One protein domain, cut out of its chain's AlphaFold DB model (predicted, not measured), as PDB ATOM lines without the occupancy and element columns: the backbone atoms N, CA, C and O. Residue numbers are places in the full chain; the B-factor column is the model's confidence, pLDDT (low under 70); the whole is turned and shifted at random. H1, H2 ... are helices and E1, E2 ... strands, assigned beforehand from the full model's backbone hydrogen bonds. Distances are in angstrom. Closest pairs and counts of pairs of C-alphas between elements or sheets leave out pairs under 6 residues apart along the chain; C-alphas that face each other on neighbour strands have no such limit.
ATOM      1  N   MET A  83      36.806   4.130  -6.806       65.38
ATOM      2  CA  MET A  83      35.471   4.250  -7.420       65.38
ATOM      3  C   MET A  83      34.399   3.360  -6.760       65.38
ATOM      4  O   MET A  83      33.208   3.597  -6.956       65.38
ATOM      5  N   ALA A  84      34.817   2.343  -6.001       65.50
ATOM      6  CA  ALA A  84      33.959   1.456  -5.217       65.50
ATOM      7  C   ALA A  84      33.642   1.987  -3.803       65.50
ATOM      8  O   ALA A  84      32.953   1.308  -3.051       65.50
ATOM      9  N   GLY A  85      34.169   3.156  -3.422       65.50
ATOM     10  CA  GLY A  85      34.068   3.697  -2.064       65.50
ATOM     11  C   GLY A  85      35.019   3.037  -1.066       65.50
ATOM     12  O   GLY A  85      35.030   3.412   0.098       65.50
ATOM     13  N   VAL A  86      35.842   2.081  -1.510       74.19
ATOM     14  CA  VAL A  86      36.818   1.418  -0.645       74.19
ATOM     15  C   VAL A  86      37.948   2.405  -0.331       74.19
ATOM     16  O   VAL A  86      38.550   2.950  -1.264       74.19
ATOM     17  N   PRO A  87      38.241   2.666   0.955       70.12
ATOM     18  CA  PRO A  87      39.369   3.501   1.337       70.12
ATOM     19  C   PRO A  87      40.680   2.845   0.882       70.12
ATOM     20  O   PRO A  87      40.872   1.641   1.053       70.12
ATOM     21  N   HIS A  88      41.594   3.630   0.313       71.00
ATOM     22  CA  HIS A  88      42.903   3.121  -0.103       71.00
ATOM     23  C   HIS A  88      43.689   2.503   1.074       71.00
ATOM     24  O   HIS A  88      43.733   3.052   2.171       71.00
ATOM     25  N   GLU A  89      44.425   1.410   0.847       68.62
ATOM     26  CA  GLU A  89      45.280   0.800   1.890       68.62
ATOM     27  C   GLU A  89      46.350   1.762   2.448       68.62
ATOM     28  O   GLU A  89      46.851   1.572   3.553       68.62
ATOM     29  N   GLN A  90      46.669   2.832   1.714       73.38
ATOM     30  CA  GLN A  90      47.609   3.881   2.118       73.38
ATOM     31  C   GLN A  90      46.935   5.065   2.834       73.38
ATOM     32  O   GLN A  90      47.432   6.192   2.769       73.38
ATOM     33  N   LEU A  91      45.800   4.856   3.510       74.25
ATOM     34  CA  LEU A  91      45.208   5.905   4.340       74.25
ATOM     35  C   LEU A  91      46.139   6.271   5.514       74.25
ATOM     36  O   LEU A  91      46.653   5.371   6.194       74.25
ATOM     37  N   PRO A  92      46.313   7.573   5.811       86.75
ATOM     38  CA  PRO A  92      47.006   8.008   7.018       86.75
ATOM     39  C   PRO A  92      46.390   7.373   8.271       86.75
ATOM     40  O   PRO A  92      45.166   7.234   8.363       86.75
ATOM     41  N   GLU A  93      47.229   7.012   9.246       84.44
ATOM     42  CA  GLU A  93      46.791   6.322  10.472       84.44
ATOM     43  C   GLU A  93      45.679   7.075  11.206       84.44
ATOM     44  O   GLU A  93      44.721   6.465  11.675       84.44
ATOM     45  N   ASP A  94      45.770   8.403  11.236       86.44
ATOM     46  CA  ASP A  94      44.789   9.268  11.889       86.44
ATOM     47  C   ASP A  94      43.394   9.138  11.267       86.44
ATOM     48  O   ASP A  94      42.393   9.104  11.981       86.44
ATOM     49  N   VAL A  95      43.323   9.025   9.936       83.56
ATOM     50  CA  VAL A  95      42.052   8.873   9.214       83.56
ATOM     51  C   VAL A  95      41.468   7.490   9.481       83.56
ATOM     52  O   VAL A  95      40.276   7.366   9.750       83.56
ATOM     53  N   ARG A  96      42.313   6.453   9.478       83.94
ATOM     54  CA  ARG A  96      41.904   5.080   9.797       83.94
ATOM     55  C   ARG A  96      41.302   4.997  11.199       83.94
ATOM     56  O   ARG A  96      40.207   4.468  11.363       83.94
ATOM     57  N   LYS A  97      41.995   5.576  12.182       88.25
ATOM     58  CA  LYS A  97      41.560   5.592  13.578       88.25
ATOM     59  C   LYS A  97      40.268   6.384  13.763       88.25
ATOM     60  O   LYS A  97      39.370   5.925  14.454       88.25
ATOM     61  N   HIS A  98      40.150   7.548  13.125       89.88
ATOM     62  CA  HIS A  98      38.919   8.333  13.184       89.88
ATOM     63  C   HIS A  98      37.718   7.561  12.627       89.88
ATOM     64  O   HIS A  98      36.650   7.578  13.235       89.88
ATOM     65  N   ASN A  99      37.896   6.876  11.496       84.06
ATOM     66  CA  ASN A  99      36.833   6.079  10.896       84.06
ATOM     67  C   ASN A  99      36.432   4.930  11.828       84.06
ATOM     68  O   ASN A  99      35.254   4.779  12.121       84.06
ATOM     69  N   GLU A 100      37.394   4.188  12.376       84.94
ATOM     70  CA  GLU A 100      37.127   3.123  13.349       84.94
ATOM     71  C   GLU A 100      36.403   3.638  14.607       84.94
ATOM     72  O   GLU A 100      35.440   3.026  15.074       84.94
ATOM     73  N   ASP A 101      36.811   4.795  15.130       86.19
ATOM     74  CA  ASP A 101      36.157   5.425  16.276       86.19
ATOM     75  C   ASP A 101      34.704   5.801  15.948       86.19
ATOM     76  O   ASP A 101      33.819   5.587  16.775       86.19
ATOM     77  N   MET A 102      34.442   6.329  14.747       83.69
ATOM     78  CA  MET A 102      33.095   6.671  14.277       83.69
ATOM     79  C   MET A 102      32.208   5.437  14.095       83.69
ATOM     80  O   MET A 102      31.023   5.489  14.429       83.69
ATOM     81  N   GLU A 103      32.785   4.332  13.627       80.88
ATOM     82  CA  GLU A 103      32.087   3.063  13.442       80.88
ATOM     83  C   GLU A 103      31.668   2.430  14.783       80.88
ATOM     84  O   GLU A 103      30.577   1.864  14.886       80.88
ATOM     85  N   ASN A 104      32.493   2.586  15.824       83.69
ATOM     86  CA  ASN A 104      32.282   2.031  17.168       83.69
ATOM     87  C   ASN A 104      31.419   2.908  18.095       83.69
ATOM     88  O   ASN A 104      31.260   2.609  19.285       83.69
ATOM     89  N   ARG A 105      30.867   4.014  17.594       84.44
ATOM     90  CA  ARG A 105      30.040   4.914  18.402       84.44
ATOM     91  C   ARG A 105      28.732   4.262  18.840       84.44
ATOM     92  O   ARG A 105      27.977   3.726  18.036       84.44
ATOM     93  N   TYR A 106      28.408   4.409  20.123       76.44
ATOM     94  CA  TYR A 106      27.172   3.867  20.700       76.44
ATOM     95  C   TYR A 106      25.902   4.569  20.187       76.44
ATOM     96  O   TYR A 106      24.827   3.980  20.182       76.44
ATOM     97  N   ASP A 107      26.008   5.825  19.745       82.62
ATOM     98  CA  ASP A 107      24.892   6.608  19.202       82.62
ATOM     99  C   ASP A 107      24.674   6.405  17.693       82.62
ATOM    100  O   ASP A 107      23.962   7.182  17.052       82.62
ATOM    101  N   ARG A 108      25.273   5.360  17.110       73.88
ATOM    102  CA  ARG A 108      25.140   5.052  15.688       73.88
ATOM    103  C   ARG A 108      23.699   4.641  15.342       73.88
ATOM    104  O   ARG A 108      23.100   3.821  16.043       73.88
ATOM    105  N   PRO A 109      23.111   5.190  14.263       76.88
ATOM    106  CA  PRO A 109      21.765   4.821  13.849       76.88
ATOM    107  C   PRO A 109      21.704   3.346  13.434       76.88
ATOM    108  O   PRO A 109      22.572   2.861  12.720       76.88
ATOM    109  N   TYR A 110      20.628   2.656  13.826       67.38
ATOM    110  CA  TYR A 110      20.411   1.230  13.535       67.38
ATOM    111  C   TYR A 110      20.383   0.887  12.035       67.38
ATOM    112  O   TYR A 110      20.682  -0.243  11.668       67.38
ATOM    113  N   ASN A 111      20.018   1.858  11.189       68.31
ATOM    114  CA  ASN A 111      19.981   1.738   9.732       68.31
ATOM    115  C   ASN A 111      21.041   2.655   9.110       68.31
ATOM    116  O   ASN A 111      20.692   3.630   8.434       68.31
ATOM    117  N   HIS A 112      22.323   2.414   9.379       69.88
ATOM    118  CA  HIS A 112      23.357   3.118   8.628       69.88
ATOM    119  C   HIS A 112      23.510   2.473   7.253       69.88
ATOM    120  O   HIS A 112      23.390   1.260   7.085       69.88
ATOM    121  N   ILE A 113      23.734   3.319   6.257       66.81
ATOM    122  CA  ILE A 113      24.064   2.882   4.909       66.81
ATOM    123  C   ILE A 113      25.585   2.778   4.884       66.81
ATOM    124  O   ILE A 113      26.258   3.786   5.090       66.81
ATOM    125  N   ALA A 114      26.108   1.569   4.710       66.00
ATOM    126  CA  ALA A 114      27.527   1.348   4.472       66.00
ATOM    127  C   ALA A 114      27.953   2.035   3.167       66.00
ATOM    128  O   ALA A 114      27.114   2.317   2.307       66.00
ATOM    129  N   ASP A 115      29.254   2.250   2.974       63.38
ATOM    130  CA  ASP A 115      29.787   2.887   1.760       63.38
ATOM    131  C   ASP A 115      29.373   2.150   0.468       63.38
ATOM    132  O   ASP A 115      29.221   2.752  -0.594       63.38
ATOM    133  N   GLU A 116      29.075   0.851   0.573       63.19
ATOM    134  CA  GLU A 116      28.527   0.009  -0.496       63.19
ATOM    135  C   GLU A 116      27.012   0.179  -0.754       63.19
ATOM    136  O   GLU A 116      26.423  -0.540  -1.565       63.19
ATOM    137  N   GLY A 117      26.351   1.119  -0.076       64.12
ATOM    138  CA  GLY A 117      24.922   1.398  -0.235       64.12
ATOM    139  C   GLY A 117      23.999   0.395   0.463       64.12
ATOM    140  O   GLY A 117      22.780   0.451   0.272       64.12
ATOM    141  N   LYS A 118      24.545  -0.530   1.261       68.12
ATOM    142  CA  LYS A 118      23.769  -1.542   1.988       68.12
ATOM    143  C   LYS A 118      23.397  -1.054   3.382       68.12
ATOM    144  O   LYS A 118      24.192  -0.406   4.050       68.12
ATOM    145  N   ILE A 119      22.180  -1.376   3.817       66.62
ATOM    146  CA  ILE A 119      21.734  -1.112   5.187       66.62
ATOM    147  C   ILE A 119      22.312  -2.211   6.072       66.62
ATOM    148  O   ILE A 119      21.897  -3.368   5.971       66.62
ATOM    149  N   GLU A 120      23.250  -1.851   6.932       66.50
ATOM    150  CA  GLU A 120      23.785  -2.762   7.935       66.50
ATOM    151  C   GLU A 120      23.014  -2.569   9.243       66.50
ATOM    152  O   GLU A 120      22.752  -1.447   9.676       66.50
ATOM    153  N   LYS A 121      22.607  -3.681   9.863       66.19
ATOM    154  CA  LYS A 121      21.926  -3.662  11.159       66.19
ATOM    155  C   LYS A 121      22.972  -3.582  12.258       66.19
ATOM    156  O   LYS A 121      23.767  -4.501  12.416       66.19
ATOM    157  N   ALA A 122      22.923  -2.516  13.046       62.38
ATOM    158  CA  ALA A 122      23.923  -2.261  14.082       62.38
ATOM    159  C   ALA A 122      23.903  -3.260  15.264       62.38
ATOM    160  O   ALA A 122      24.856  -3.286  16.032       62.38
ATOM    161  N   PHE A 123      22.859  -4.086  15.435       56.72
ATOM    162  CA  PHE A 123      22.761  -5.041  16.549       56.72
ATOM    163  C   PHE A 123      21.965  -6.304  16.165       56.72
ATOM    164  O   PHE A 123      20.758  -6.228  15.925       56.72
ATOM    165  N   GLU A 124      22.628  -7.465  16.161       58.38
ATOM    166  CA  GLU A 124      21.993  -8.758  16.446       58.38
ATOM    167  C   GLU A 124      22.339  -9.121  17.895       58.38
ATOM    168  O   GLU A 124      23.504  -9.293  18.253       58.38
ATOM    169  N   GLU A 125      21.317  -9.138  18.748       55.47
ATOM    170  CA  GLU A 125      21.407  -9.603  20.132       55.47
ATOM    171  C   GLU A 125      21.796 -11.095  20.116       55.47
ATOM    172  O   GLU A 125      21.178 -11.883  19.398       55.47
ATOM    173  N   LYS A 126      22.859 -11.462  20.842       46.41
ATOM    174  CA  LYS A 126      23.340 -12.848  20.978       46.41
ATOM    175  C   LYS A 126      22.526 -13.634  21.996       46.41
ATOM    176  O   LYS A 126      22.249 -13.059  23.071       46.41
TER     177      LYS A 126
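AT A GLANCE: This is residues 83 to 126 of the 126 residues of an uncharacterized protein of Penicillium steckii (UniProt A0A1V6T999). There is little regular structure here: a loose, open frame in which one helix, H1, makes a long side and the chain turns away at both of its ends. Beyond H1, a small loop brings two short strands, E1 and E2, together, and a tail follows. The printed part has 44 residues with H1, E1 and E2 in that order; only 17 are in named elements, of mixed class. The whole is loose, with a radius of gyration of the C-alphas of 12.3 A, and spans 34 by 22 by 17 A.

HOW THE PARTS SIT: Residues 88 to 94 stand free, and so do residues 97 to 102, which belong to H1, residues 93 to 103. In H1 every O i to N i+4 pair is within hydrogen-bond range. E1, residues 111 to 113, and E2, residues 119 to 121, meet only at a point: C-alphas 113 and 119 face each other at 4.6 A. H1 and E2 are apart.

IN THESE COORDINATES: H1 runs 15.4 A from C-alpha 93 at (46.791, 6.322, 10.472). E1 measures 6.4 A and E2 6.5 A, ending at (21.926, -3.662, 11.159).

THE WHOLE: The C-alphas farthest apart, of Met 83 and Lys 126, are 35.3 A apart. The printed part has no cut and no long link. Residues 83 to 85, 89 and 110 to 126 have pLDDT under 70.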